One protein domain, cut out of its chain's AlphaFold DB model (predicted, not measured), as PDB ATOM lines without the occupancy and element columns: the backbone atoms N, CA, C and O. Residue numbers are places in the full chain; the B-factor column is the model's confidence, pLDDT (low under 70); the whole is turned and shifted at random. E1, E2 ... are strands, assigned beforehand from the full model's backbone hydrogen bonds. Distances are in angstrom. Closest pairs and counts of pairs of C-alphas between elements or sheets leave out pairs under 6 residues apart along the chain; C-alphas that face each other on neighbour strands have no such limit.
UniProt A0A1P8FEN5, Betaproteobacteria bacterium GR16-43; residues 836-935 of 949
ATOM      1  N   ASP A 836      42.527-113.665   6.184       95.75
ATOM      2  CA  ASP A 836      41.604-113.041   7.127       95.75
ATOM      3  C   ASP A 836      41.053-114.119   8.072       95.75
ATOM      4  O   ASP A 836      40.747-115.244   7.661       95.75
ATOM      5  N   TRP A 837      40.907-113.768   9.344       94.38
ATOM      6  CA  TRP A 837      40.458-114.658  10.408       94.38
ATOM      7  C   TRP A 837      39.227-114.077  11.090       94.38
ATOM      8  O   TRP A 837      39.171-112.884  11.372       94.38
ATOM      9  N   MET A 838      38.247-114.918  11.399       90.50
ATOM     10  CA  MET A 838      37.008-114.495  12.045       90.50
ATOM     11  C   MET A 838      36.595-115.500  13.113       90.50
ATOM     12  O   MET A 838      36.672-116.707  12.901       90.50
ATOM     13  N   VAL A 839      36.122-115.006  14.251       82.31
ATOM     14  CA  VAL A 839      35.350-115.799  15.210       82.31
ATOM     15  C   VAL A 839      33.882-115.441  14.971       82.31
ATOM     16  O   VAL A 839      33.524-114.277  15.171       82.31
ATOM     17  N   PRO A 840      33.012-116.378  14.549       73.19
ATOM     18  CA  PRO A 840      31.567-116.141  14.489       73.19
ATOM     19  C   PRO A 840      31.008-115.621  15.827       73.19
ATOM     20  O   PRO A 840      31.649-115.753  16.871       73.19
ATOM     21  N   ALA A 841      29.815-115.024  15.846       65.69
ATOM     22  CA  ALA A 841      29.256-114.481  17.090       65.69
ATOM     23  C   ALA A 841      29.048-115.584  18.142       65.69
ATOM     24  O   ALA A 841      29.519-115.458  19.272       65.69
ATOM     25  N   MET A 842      28.445-116.706  17.727       56.00
ATOM     26  CA  MET A 842      28.378-117.981  18.467       56.00
ATOM     27  C   MET A 842      29.641-118.854  18.277       56.00
ATOM     28  O   MET A 842      29.595-120.074  18.399       56.00
ATOM     29  N   GLY A 843      30.775-118.249  17.920       50.69
ATOM     30  CA  GLY A 843      32.046-118.930  17.685       50.69
ATOM     31  C   GLY A 843      32.945-118.990  18.923       50.69
ATOM     32  O   GLY A 843      32.774-118.263  19.905       50.69
ATOM     33  N   SER A 844      33.958-119.859  18.861       57.59
ATOM     34  CA  SER A 844      34.974-120.014  19.918       57.59
ATOM     35  C   SER A 844      36.411-120.195  19.420       57.59
ATOM     36  O   SER A 844      37.338-120.295  20.227       57.59
ATOM     37  N   LYS A 845      36.606-120.222  18.099       68.44
ATOM     38  CA  LYS A 845      37.893-120.390  17.417       68.44
ATOM     39  C   LYS A 845      37.972-119.399  16.258       68.44
ATOM     40  O   LYS A 845      36.943-119.029  15.701       68.44
ATOM     41  N   HIS A 846      39.187-118.990  15.907       81.38
ATOM     42  CA  HIS A 846      39.437-118.207  14.700       81.38
ATOM     43  C   HIS A 846      39.399-119.136  13.481       81.38
ATOM     44  O   HIS A 846      40.240-120.027  13.353       81.38
ATOM     45  N   GLU A 847      38.427-118.919  12.603       88.94
ATOM     46  CA  GLU A 847      38.252-119.600  11.321       88.94
ATOM     47  C   GLU A 847      38.793-118.722  10.188       88.94
ATOM     48  O   GLU A 847      38.698-117.495  10.246       88.94
ATOM     49  N   THR A 848      39.348-119.330   9.140       94.00
ATOM     50  CA  THR A 848      39.772-118.598   7.937       94.00
ATOM     51  C   THR A 848      38.559-118.150   7.129       94.00
ATOM     52  O   THR A 848      37.695-118.969   6.803       94.00
ATOM     53  N   VAL A 849      38.518-116.880   6.736       93.00
ATOM     54  CA  VAL A 849      37.489-116.318   5.849       93.00
ATOM     55  C   VAL A 849      38.132-115.592   4.667       93.00
ATOM     56  O   VAL A 849      39.307-115.239   4.701       93.00
ATOM     57  N   ASN A 850      37.360-115.375   3.601       93.62
ATOM     58  CA  ASN A 850      37.768-114.539   2.474       93.62
ATOM     59  C   ASN A 850      36.877-113.294   2.446       93.62
ATOM     60  O   ASN A 850      35.701-113.383   2.083       93.62
ATOM     61  N   ILE A 851      37.419-112.156   2.880       93.69
ATOM     62  CA  ILE A 851      36.688-110.888   2.911       93.69
ATOM     63  C   ILE A 851      36.851-110.173   1.568       93.69
ATOM     64  O   ILE A 851      37.946-109.754   1.183       93.69
ATOM     65  N   GLU A 852      35.739-110.015   0.855       93.50
ATOM     66  CA  GLU A 852      35.706-109.334  -0.440       93.50
ATOM     67  C   GLU A 852      35.818-107.815  -0.278       93.50
ATOM     68  O   GLU A 852      36.460-107.158  -1.094       93.50
ATOM     69  N   GLY A 853      35.214-107.253   0.774       93.25
ATOM     70  CA  GLY A 853      35.239-105.818   1.037       93.25
ATOM     71  C   GLY A 853      34.329-105.365   2.177       93.25
ATOM     72  O   GLY A 853      33.505-106.127   2.685       93.25
ATOM     73  N   TRP A 854      34.454-104.091   2.542       94.12
ATOM     74  CA  TRP A 854      33.555-103.395   3.461       94.12
ATOM     75  C   TRP A 854      32.317-102.858   2.735       94.12
ATOM     76  O   TRP A 854      32.412-102.351   1.617       94.12
ATOM     77  N   CYS A 855      31.166-102.883   3.402       92.12
ATOM     78  CA  CYS A 855      29.896-102.363   2.883       92.12
ATOM     79  C   CYS A 855      29.782-100.826   2.937       92.12
ATOM     80  O   CYS A 855      28.890-100.247   2.320       92.12
ATOM     81  N   SER A 856      30.664-100.161   3.689       90.62
ATOM     82  CA  SER A 856      30.712 -98.707   3.867       90.62
ATOM     83  C   SER A 856      32.162 -98.234   3.965       90.62
ATOM     84  O   SER A 856      33.017 -98.949   4.481       90.62
ATOM     85  N   SER A 857      32.443 -97.009   3.514       91.12
ATOM     86  CA  SER A 857      33.753 -96.366   3.684       91.12
ATOM     87  C   SER A 857      34.035 -95.936   5.126       91.12
ATOM     88  O   SER A 857      35.199 -95.824   5.507       91.12
ATOM     89  N   LYS A 858      32.993 -95.713   5.937       91.69
ATOM     90  CA  LYS A 858      33.118 -95.407   7.367       91.69
ATOM     91  C   LYS A 858      32.133 -96.215   8.200       91.69
ATOM     92  O   LYS A 858      30.984 -96.401   7.798       91.69
ATOM     93  N   ILE A 859      32.577 -96.644   9.376       90.19
ATOM     94  CA  ILE A 859      31.769 -97.380  10.351       90.19
ATOM     95  C   ILE A 859      31.518 -96.465  11.550       90.19
ATOM     96  O   ILE A 859      32.446 -95.830  12.058       90.19
ATOM     97  N   ALA A 860      30.252 -96.357  11.952       90.00
ATOM     98  CA  ALA A 860      29.804 -95.489  13.033       90.00
ATOM     99  C   ALA A 860      29.790 -96.243  14.368       90.00
ATOM    100  O   ALA A 860      29.113 -97.257  14.520       90.00
ATOM    101  N   PHE A 861      30.517 -95.717  15.343       91.44
ATOM    102  CA  PHE A 861      30.556 -96.193  16.719       91.44
ATOM    103  C   PHE A 861      30.158 -95.062  17.665       91.44
ATOM    104  O   PHE A 861      30.229 -93.891  17.301       91.44
ATOM    105  N   THR A 862      29.819 -95.396  18.901       91.75
ATOM    106  CA  THR A 862      29.705 -94.437  20.002       91.75
ATOM    107  C   THR A 862      30.611 -94.820  21.167       91.75
ATOM    108  O   THR A 862      31.052 -95.967  21.280       91.75
ATOM    109  N   ASP A 863      30.909 -93.862  22.045       87.44
ATOM    110  CA  ASP A 863      31.444 -94.184  23.373       87.44
ATOM    111  C   ASP A 863      30.447 -95.035  24.193       87.44
ATOM    112  O   ASP A 863      29.276 -95.206  23.843       87.44
ATOM    113  N   GLU A 864      30.889 -95.571  25.333       81.81
ATOM    114  CA  GLU A 864      30.035 -96.418  26.177       81.81
ATOM    115  C   GLU A 864      28.791 -95.721  26.745       81.81
ATOM    116  O   GLU A 864      27.819 -96.396  27.097       81.81
ATOM    117  N   ARG A 865      28.801 -94.390  26.841       84.81
ATOM    118  CA  ARG A 865      27.683 -93.575  27.333       84.81
ATOM    119  C   ARG A 865      26.704 -93.215  26.210       84.81
ATOM    120  O   ARG A 865      25.609 -92.749  26.507       84.81
ATOM    121  N   GLY A 866      27.077 -93.443  24.950       84.75
ATOM    122  CA  GLY A 866      26.345 -92.979  23.773       84.75
ATOM    123  C   GLY A 866      26.516 -91.481  23.493       84.75
ATOM    124  O   GLY A 866      25.750 -90.941  22.702       84.75
ATOM    125  N   THR A 867      27.469 -90.799  24.142       87.06
ATOM    126  CA  THR A 867      27.584 -89.328  24.099       87.06
ATOM    127  C   THR A 867      28.382 -88.789  22.913       87.06
ATOM    128  O   THR A 867      28.072 -87.711  22.412       87.06
ATOM    129  N   THR A 868      29.378 -89.537  22.442       87.38
ATOM    130  CA  THR A 868      30.288 -89.156  21.352       87.38
ATOM    131  C   THR A 868      30.168 -90.167  20.219       87.38
ATOM    132  O   THR A 868      30.285 -91.364  20.477       87.38
ATOM    133  N   GLU A 869      29.965 -89.714  18.978       90.12
ATOM    134  CA  GLU A 869      29.976 -90.577  17.787       90.12
ATOM    135  C   GLU A 869      31.351 -90.551  17.094       90.12
ATOM    136  O   GLU A 869      31.867 -89.490  16.744       90.12
ATOM    137  N   TYR A 870      31.918 -91.728  16.825       88.81
ATOM    138  CA  TYR A 870      33.166 -91.916  16.088       88.81
ATOM    139  C   TYR A 870      32.889 -92.566  14.727       88.81
ATOM    140  O   TYR A 870      32.402 -93.694  14.659       88.81
ATOM    141  N   ARG A 871      33.253 -91.895  13.627       90.88
ATOM    142  CA  ARG A 871      33.187 -92.458  12.263       90.88
ATOM    143  C   ARG A 871      34.570 -92.906  11.786       90.88
ATOM    144  O   ARG A 871      35.284 -92.132  11.146       90.88
ATOM    145  N   ILE A 872      34.931 -94.149  12.103       90.88
ATOM    146  CA  ILE A 872      36.226 -94.764  11.765       90.88
ATOM    147  C   ILE A 872      36.263 -95.099  10.266       90.88
ATOM    148  O   ILE A 872      35.278 -95.610   9.731       90.88
ATOM    149  N   ASP A 873      37.376 -94.821   9.576       92.25
ATOM    150  CA  ASP A 873      37.571 -95.235   8.178       92.25
ATOM    151  C   ASP A 873      37.785 -96.751   8.097       92.25
ATOM    152  O   ASP A 873      38.701 -97.301   8.714       92.25
ATOM    153  N   ALA A 874      36.949 -97.432   7.316       92.19
ATOM    154  CA  ALA A 874      36.976 -98.884   7.207       92.19
ATOM    155  C   ALA A 874      38.309 -99.415   6.635       92.19
ATOM    156  O   ALA A 874      38.760-100.498   7.004       92.19
ATOM    157  N   LYS A 875      39.011 -98.637   5.797       90.81
ATOM    158  CA  LYS A 875      40.318 -99.016   5.225       90.81
ATOM    159  C   LYS A 875      41.451 -99.005   6.258       90.81
ATOM    160  O   LYS A 875      42.466 -99.680   6.055       90.81
ATOM    161  N   ALA A 876      41.298 -98.235   7.337       91.81
ATOM    162  CA  ALA A 876      42.258 -98.194   8.435       91.81
ATOM    163  C   ALA A 876      42.122 -99.422   9.346       91.81
ATOM    164  O   ALA A 876      43.126 -99.911   9.862       91.81
ATOM    165  N   ILE A 877      40.909 -99.955   9.523       94.06
ATOM    166  CA  ILE A 877      40.641-101.084  10.422       94.06
ATOM    167  C   ILE A 877      41.471-102.315  10.020       94.06
ATOM    168  O   ILE A 877      41.534-102.704   8.853       94.06
ATOM    169  N   ARG A 878      42.110-102.932  11.020       95.12
ATOM    170  CA  ARG A 878      42.844-104.205  10.927       95.12
ATOM    171  C   ARG A 878      42.221-105.303  11.776       95.12
ATOM    172  O   ARG A 878      42.335-106.466  11.412       95.12
ATOM    173  N   ARG A 879      41.553-104.951  12.877       95.56
ATOM    174  CA  ARG A 879      40.759-105.897  13.668       95.56
ATOM    175  C   ARG A 879      39.592-105.214  14.369       95.56
ATOM    176  O   ARG A 879      39.727-104.067  14.799       95.56
ATOM    177  N   MET A 880      38.482-105.933  14.516       93.19
ATOM    178  CA  MET A 880      37.363-105.569  15.389       93.19
ATOM    179  C   MET A 880      37.067-106.733  16.336       93.19
ATOM    180  O   MET A 880      36.646-107.791  15.879       93.19
ATOM    181  N   ALA A 881      37.251-106.533  17.640       89.56
ATOM    182  CA  ALA A 881      36.995-107.546  18.664       89.56
ATOM    183  C   ALA A 881      35.848-107.113  19.589       89.56
ATOM    184  O   ALA A 881      35.875-106.007  20.129       89.56
ATOM    185  N   ASN A 882      34.857-107.984  19.796       85.50
ATOM    186  CA  ASN A 882      33.792-107.811  20.781       85.50
ATOM    187  C   ASN A 882      34.207-108.469  22.107       85.50
ATOM    188  O   ASN A 882      34.159-109.693  22.292       85.50
ATOM    189  N   VAL A 883      34.647-107.636  23.045       79.06
ATOM    190  CA  VAL A 883      35.050-108.055  24.387       79.06
ATOM    191  C   VAL A 883      33.813-108.098  25.275       79.06
ATOM    192  O   VAL A 883      32.988-107.190  25.221       79.06
ATOM    193  N   LYS A 884      33.688-109.132  26.113       69.69
ATOM    194  CA  LYS A 884      32.642-109.213  27.145       69.69
ATOM    195  C   LYS A 884      33.242-108.989  28.520       69.69
ATOM    196  O   LYS A 884      34.357-109.437  28.782       69.69
ATOM    197  N   ARG A 885      32.488-108.313  29.382       62.00
ATOM    198  CA  ARG A 885      32.798-108.138  30.805       62.00
ATOM    199  C   ARG A 885      32.227-109.278  31.642       62.00
ATOM    200  O   ARG A 885      31.402-110.045  31.169       62.00
ATOM    201  N   VAL A 886      32.582-109.320  32.925       50.41
ATOM    202  CA  VAL A 886      31.934-110.203  33.918       50.41
ATOM    203  C   VAL A 886      30.472-109.788  34.185       50.41
ATOM    204  O   VAL A 886      29.620-110.630  34.459       50.41
ATOM    205  N   ASP A 887      30.138-108.502  34.007       55.62
ATOM    206  CA  ASP A 887      28.748-108.016  33.930       55.62
ATOM    207  C   ASP A 887      28.054-108.347  32.589       55.62
ATOM    208  O   ASP A 887      26.864-108.076  32.425       55.62
ATOM    209  N   GLY A 888      28.785-108.942  31.640       52.78
ATOM    210  CA  GLY A 888      28.342-109.373  30.315       52.78
ATOM    211  C   GLY A 888      27.774-108.293  29.402       52.78
ATOM    212  O   GLY A 888      27.307-108.615  28.308       52.78
ATOM    213  N   SER A 889      27.884-107.011  29.765       66.75
ATOM    214  CA  SER A 889      27.955-105.990  28.728       66.75
ATOM    215  C   SER A 889      29.131-106.317  27.805       66.75
ATOM    216  O   SER A 889      30.174-106.830  28.233       66.75
ATOM    217  N   SER A 890      28.948-106.043  26.516       75.50
ATOM    218  CA  SER A 890      30.022-106.153  25.540       75.50
ATOM    219  C   SER A 890      30.404-104.784  25.006       75.50
ATOM    220  O   SER A 890      29.576-103.872  24.937       75.50
ATOM    221  N   TYR A 891      31.670-104.652  24.633       84.25
ATOM    222  CA  TYR A 891      32.206-103.473  23.983       84.25
ATOM    223  C   TYR A 891      33.093-103.888  22.815       84.25
ATOM    224  O   TYR A 891      33.802-104.895  22.857       84.25
ATOM    225  N   TRP A 892      33.058-103.088  21.761       88.44
ATOM    226  CA  TRP A 892      33.956-103.227  20.632       88.44
ATOM    227  C   TRP A 892      35.296-102.564  20.938       88.44
ATOM    228  O   TRP A 892      35.362-101.484  21.535       88.44
ATOM    229  N   VAL A 893      36.366-103.216  20.496       91.25
ATOM    230  CA  VAL A 893      37.708-102.648  20.418       91.25
ATOM    231  C   VAL A 893      38.191-102.779  18.986       91.25
ATOM    232  O   VAL A 893      38.161-103.860  18.395       91.25
ATOM    233  N   ILE A 894      38.605-101.649  18.427       93.31
ATOM    234  CA  ILE A 894      38.987-101.493  17.031       93.31
ATOM    235  C   ILE A 894      40.482-101.210  16.985       93.31
ATOM    236  O   ILE A 894      40.968-100.303  17.662       93.31
ATOM    237  N   TYR A 895      41.207-101.981  16.186       94.38
ATOM    238  CA  TYR A 895      42.617-101.745  15.907       94.38
ATOM    239  C   TYR A 895      42.738-101.089  14.533       94.38
ATOM    240  O   TYR A 895      42.441-101.711  13.510       94.38
ATOM    241  N   GLU A 896      43.152 -99.828  14.512       92.44
ATOM    242  CA  GLU A 896      43.337 -99.003  13.319       92.44
ATOM    243  C   GLU A 896      44.821 -99.000  12.916       92.44
ATOM    244  O   GLU A 896      45.682 -98.672  13.729       92.44
ATOM    245  N   ALA A 897      45.150 -99.308  11.661       90.38
ATOM    246  CA  ALA A 897      46.447 -98.961  11.089       90.38
ATOM    247  C   ALA A 897      46.457 -97.471  10.731       90.38
ATOM    248  O   ALA A 897      45.631 -97.013   9.938       90.38
ATOM    249  N   ARG A 898      47.405 -96.733  11.306       85.94
ATOM    250  CA  ARG A 898      47.637 -95.307  11.060       85.94
ATOM    251  C   ARG A 898      49.091 -95.093  10.626       85.94
ATOM    252  O   ARG A 898      49.891 -96.029  10.590       85.94
ATOM    253  N   GLU A 899      49.442 -93.854  10.300       76.81
ATOM    254  CA  GLU A 899      50.848 -93.452  10.268       76.81
ATOM    255  C   GLU A 899      51.485 -93.681  11.657       76.81
ATOM    256  O   GLU A 899      50.792 -93.693  12.677       76.81
ATOM    257  N   GLY A 900      52.780 -93.996  11.704       69.19
ATOM    258  CA  GLY A 900      53.445 -94.496  12.917       69.19
ATOM    259  C   GLY A 900      53.177 -95.983  13.214       69.19
ATOM    260  O   GLY A 900      54.113 -96.788  13.192       69.19
ATOM    261  N   GLY A 901      51.926 -96.409  13.438       83.94
ATOM    262  CA  GLY A 901      51.666 -97.764  13.956       83.94
ATOM    263  C   GLY A 901      50.220 -98.278  13.957       83.94
ATOM    264  O   GLY A 901      49.436 -98.014  13.045       83.94
ATOM    265  N   ILE A 902      49.899 -99.088  14.972       90.06
ATOM    266  CA  ILE A 902      48.543 -99.581  15.255       90.06
ATOM    267  C   ILE A 902      47.983 -98.787  16.437       90.06
ATOM    268  O   ILE A 902      48.591 -98.768  17.504       90.06
ATOM    269  N   TYR A 903      46.817 -98.177  16.252       89.62
ATOM    270  CA  TYR A 903      46.083 -97.444  17.278       89.62
ATOM    271  C   TYR A 903      44.887 -98.274  17.764       89.62
ATOM    272  O   TYR A 903      44.083 -98.739  16.956       89.62
ATOM    273  N   LYS A 904      44.750 -98.455  19.080       90.69
ATOM    274  CA  LYS A 904      43.587 -99.101  19.701       90.69
ATOM    275  C   LYS A 904      42.532 -98.056  20.051       90.69
ATOM    276  O   LYS A 904      42.801 -97.146  20.830       90.69
ATOM    277  N   ARG A 905      41.301 -98.255  19.584       88.50
ATOM    278  CA  ARG A 905      40.129 -97.479  19.998       88.50
ATOM    279  C   ARG A 905      39.099 -98.387  20.663       88.50
ATOM    280  O   ARG A 905      38.557 -99.293  20.035       88.50
ATOM    281  N   GLY A 906      38.843 -98.155  21.946       86.44
ATOM    282  CA  GLY A 906      37.903 -98.934  22.751       86.44
ATOM    283  C   GLY A 906      38.041 -98.622  24.245       86.44
ATOM    284  O   GLY A 906      39.127 -98.220  24.674       86.44
ATOM    285  N   PRO A 907      36.989 -98.824  25.058       88.88
ATOM    286  CA  PRO A 907      35.716 -99.472  24.722       88.88
ATOM    287  C   PRO A 907      34.755 -98.600  23.888       88.88
ATOM    288  O   PRO A 907      34.595 -97.410  24.148       88.88
ATOM    289  N   LEU A 908      34.106 -99.211  22.892       89.38
ATOM    290  CA  LEU A 908      33.103 -98.596  22.012       89.38
ATOM    291  C   LEU A 908      31.803 -99.415  21.962       89.38
ATOM    292  O   LEU A 908      31.801-100.626  22.187       89.38
ATOM    293  N   LYS A 909      30.709 -98.774  21.552       89.69
ATOM    294  CA  LYS A 909      29.482 -99.411  21.051       89.69
ATOM    295  C   LYS A 909      29.389 -99.198  19.538       89.69
ATOM    296  O   LYS A 909      29.886 -98.200  19.031       89.69
ATOM    297  N   LEU A 910      28.795-100.133  18.803       85.00
ATOM    298  CA  LEU A 910      28.620-100.046  17.346       85.00
ATOM    299  C   LEU A 910      27.181 -99.609  17.049       85.00
ATOM    300  O   LEU A 910      26.253-100.124  17.669       85.00
ATOM    301  N   VAL A 911      26.996 -98.643  16.147       82.31
ATOM    302  CA  VAL A 911      25.665 -98.168  15.742       82.31
ATOM    303  C   VAL A 911      24.966 -99.254  14.914       82.31
ATOM    304  O   VAL A 911      25.558 -99.837  14.005       82.31
ATOM    305  N   GLU A 912      23.711 -99.549  15.255       67.38
ATOM    306  CA  GLU A 912      22.950-100.669  14.691       67.38
ATOM    307  C   GLU A 912      22.510-100.459  13.227       67.38
ATOM    308  O   GLU A 912      22.541 -99.357  12.680       67.38
ATOM    309  N   GLY A 913      22.064-101.547  12.589       62.41
ATOM    310  CA  GLY A 913      21.414-101.531  11.271       62.41
ATOM    311  C   GLY A 913      22.346-101.596  10.054       62.41
ATOM    312  O   GLY A 913      21.869-101.810   8.941       62.41
ATOM    313  N   ALA A 914      23.662-101.461  10.233       58.94
ATOM    314  CA  ALA A 914      24.627-101.557   9.139       58.94
ATOM    315  C   ALA A 914      25.073-103.006   8.854       58.94
ATOM    316  O   ALA A 914      25.553-103.713   9.743       58.94
ATOM    317  N   GLN A 915      25.019-103.409   7.579       77.94
ATOM    318  CA  GLN A 915      25.922-104.442   7.061       77.94
ATOM    319  C   GLN A 915      27.354-103.888   7.082       77.94
ATOM    320  O   GLN A 915      27.573-102.716   6.770       77.94
ATOM    321  N   LEU A 916      28.325-104.724   7.442       87.31
ATOM    322  CA  LEU A 916      29.719-104.336   7.657       87.31
ATOM    323  C   LEU A 916      30.635-104.930   6.585       87.31
ATOM    324  O   LEU A 916      31.368-104.187   5.933       87.31
ATOM    325  N   LEU A 917      30.581-106.249   6.382       90.31
ATOM    326  CA  LEU A 917      31.559-107.006   5.594       90.31
ATOM    327  C   LEU A 917      30.889-107.927   4.573       90.31
ATOM    328  O   LEU A 917      29.999-108.700   4.917       90.31
ATOM    329  N   LYS A 918      31.377-107.924   3.331       91.62
ATOM    330  CA  LYS A 918      31.037-108.939   2.329       91.62
ATOM    331  C   LYS A 918      32.059-110.077   2.383       91.62
ATOM    332  O   LYS A 918      33.263-109.830   2.304       91.62
ATOM    333  N   VAL A 919      31.580-111.314   2.497       90.88
ATOM    334  CA  VAL A 919      32.406-112.529   2.594       90.88
ATOM    335  C   VAL A 919      32.037-113.483   1.463       90.88
ATOM    336  O   VAL A 919      30.855-113.713   1.212       90.88
ATOM    337  N   THR A 920      33.037-114.054   0.792       89.44
ATOM    338  CA  THR A 920      32.822-114.919  -0.376       89.44
ATOM    339  C   THR A 920      31.929-116.112  -0.038       89.44
ATOM    340  O   THR A 920      32.187-116.848   0.917       89.44
ATOM    341  N   GLY A 921      30.873-116.310  -0.830       82.38
ATOM    342  CA  GLY A 921      29.910-117.403  -0.649       82.38
ATOM    343  C   GLY A 921      28.956-117.249   0.545       82.38
ATOM    344  O   GLY A 921      28.245-118.201   0.861       82.38
ATOM    345  N   LYS A 922      28.919-116.086   1.210       82.50
ATOM    346  CA  LYS A 922      28.016-115.795   2.337       82.50
ATOM    347  C   LYS A 922      27.229-114.492   2.100       82.50
ATOM    348  O   LYS A 922      27.662-113.650   1.310       82.50
ATOM    349  N   PRO A 923      26.083-114.288   2.778       83.62
ATOM    350  CA  PRO A 923      25.466-112.968   2.897       83.62
ATOM    351  C   PRO A 923      26.439-111.938   3.491       83.62
ATOM    352  O   PRO A 923      27.410-112.300   4.158       83.62
ATOM    353  N   ALA A 924      26.174-110.648   3.276       85.25
ATOM    354  CA  ALA A 924      26.951-109.592   3.916       85.25
ATOM    355  C   ALA A 924      26.667-109.551   5.427       85.25
ATOM    356  O   ALA A 924      25.513-109.428   5.841       85.25
ATOM    357  N   LEU A 925      27.731-109.653   6.221       85.44
ATOM    358  CA  LEU A 925      27.710-109.797   7.673       85.44
ATOM    359  C   LEU A 925      27.516-108.443   8.362       85.44
ATOM    360  O   LEU A 925      28.144-107.450   7.982       85.44
ATOM    361  N   GLY A 926      26.679-108.415   9.394       83.12
ATOM    362  CA  GLY A 926      26.457-107.286  10.294       83.12
ATOM    363  C   GLY A 926      27.045-107.507  11.692       83.12
ATOM    364  O   GLY A 926      27.856-108.398  11.931       83.12
ATOM    365  N   VAL A 927      26.607-106.669  12.636       68.31
ATOM    366  CA  VAL A 927      27.096-106.622  14.031       68.31
ATOM    367  C   VAL A 927      26.919-107.947  14.788       68.31
ATOM    368  O   VAL A 927      27.714-108.259  15.668       68.31
ATOM    369  N   GLY A 928      25.870-108.710  14.467       71.62
ATOM    370  CA  GLY A 928      25.491-109.936  15.176       71.62
ATOM    371  C   GLY A 928      26.122-111.229  14.651       71.62
ATOM    372  O   GLY A 928      25.847-112.283  15.212       71.62
ATOM    373  N   ASP A 929      26.938-111.176  13.592       78.81
ATOM    374  CA  ASP A 929      27.434-112.380  12.904       78.81
ATOM    375  C   ASP A 929      28.836-112.827  13.357       78.81
ATOM    376  O   ASP A 929      29.186-114.005  13.232       78.81
ATOM    377  N   PHE A 930      29.643-111.919  13.916       80.06
ATOM    378  CA  PHE A 930      31.007-112.190  14.383       80.06
ATOM    379  C   PHE A 930      31.296-111.567  15.755       80.06
ATOM    380  O   PHE A 930      30.725-110.548  16.129       80.06
ATOM    381  N   SER A 931      32.195-112.198  16.514       82.06
ATOM    382  CA  SER A 931      32.699-111.710  17.806       82.06
ATOM    383  C   SER A 931      34.169-111.274  17.756       82.06
ATOM    384  O   SER A 931      34.610-110.520  18.619       82.06
ATOM    385  N   ASP A 932      34.915-111.678  16.727       88.44
ATOM    386  CA  ASP A 932      36.223-111.117  16.382       88.44
ATOM    387  C   ASP A 932      36.416-111.207  14.862       88.44
ATOM    388  O   ASP A 932      35.974-112.176  14.240       88.44
ATOM    389  N   VAL A 933      37.073-110.222  14.259       93.19
ATOM    390  CA  VAL A 933      37.540-110.288  12.870       93.19
ATOM    391  C   VAL A 933      38.893-109.600  12.761       93.19
ATOM    392  O   VAL A 933      39.013-108.412  13.045       93.19
ATOM    393  N   LEU A 934      39.906-110.357  12.349       95.19
ATOM    394  CA  LEU A 934      41.290-109.950  12.123       95.19
ATOM    395  C   LEU A 934      41.570-110.025  10.618       95.19
ATOM    396  O   LEU A 934      41.441-111.080  10.003       95.19
ATOM    397  N   LEU A 935      41.955-108.902  10.025       95.38
ATOM    398  CA  LEU A 935      42.187-108.770   8.591       95.38
ATOM    399  C   LEU A 935      43.663-108.958   8.257       95.38
ATOM    400  O   LEU A 935      44.540-108.478   8.982       95.38
TER     401      LEU A 935
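What this domain is: This is residues 836 to 935 of the 949 residues of a protein of Betaproteobacteria bacterium GR16-43 (UniProt A0A1P8FEN5). One strongly twisted sheet of eight strands curls like part of a barrel, with the long strands E6, E7 and E8 as its largest wall. The small strand pair E3 and E9 lies across the hollow from E10 and E6, leaving the barrel incompletely closed. The 100 printed residues hold no named helix and ten named strands, E1 to E10 in chain order: an all-strand domain. The large sheet's order is E2, E1, E10, E6, E7, E8, E4, E5, all antiparallel. The whole is compact, with a radius of gyration of the C-alphas of 13.1 A, and rounded, spanning 37 by 34 by 27 A.

How they stand to each other: E6, residues 877 to 884, E7, residues 890 to 897, and E8, residues 902 to 910, form a meander, each strand the antiparallel neighbour of the one before. N 881 and O 893 are 2.9 A apart between E6 and E7, and N 905 and O 894 are 2.8 A apart between E7 and E8, both within hydrogen-bond range. E8 bends by 77 degrees at residue 907; its pairing is staggered, with E7 over residues 902 to 908 and with E4, residues 858 to 862, over 909 to 910, where N 909 and O 862 are 2.8 A apart. E4 forms a hairpin with the edge strand E5, residues 869 to 873, with N 861 and O 870 2.8 A apart. On the other side of E6 is E10, residues 930 to 934, with N 882 and O 931 2.8 A apart. E1, residues 836 to 840, is antiparallel to E10, with N 839 and O 932 2.8 A apart, and forms a hairpin with the edge strand E2, residues 847 to 849, with N 847 and O 838 2.8 A apart. E2 runs on into E3, residues 851 to 854, at 70 degrees. E3 is antiparallel to E9, residues 915 to 919, with N 852 and O 918 2.9 A apart. The closest C-alphas of E4 and E9, those of Ile 859 and Leu 916, are 7.7 A apart.

Where its parts are: E1 begins at C-alpha 836 (41.604, -113.041, 7.127), and E10 ends at C-alpha 934 (41.290, -109.950, 12.123). E7 is 23.0 A from first to last C-alpha, E6 20.2 A and E8 20.0 A; E8 begins at C-alpha 902 (48.543, -99.581, 15.255).

The domain as a whole: The C-alphas of Thr 867 and Gly 921, the two farthest apart, are 37.5 A apart. The printed part has no cut and no long link. Its mean pLDDT is 84.0, with 16 residues under 70, namely 841 to 845, 884 to 889, 900, 912 to 914 and 927.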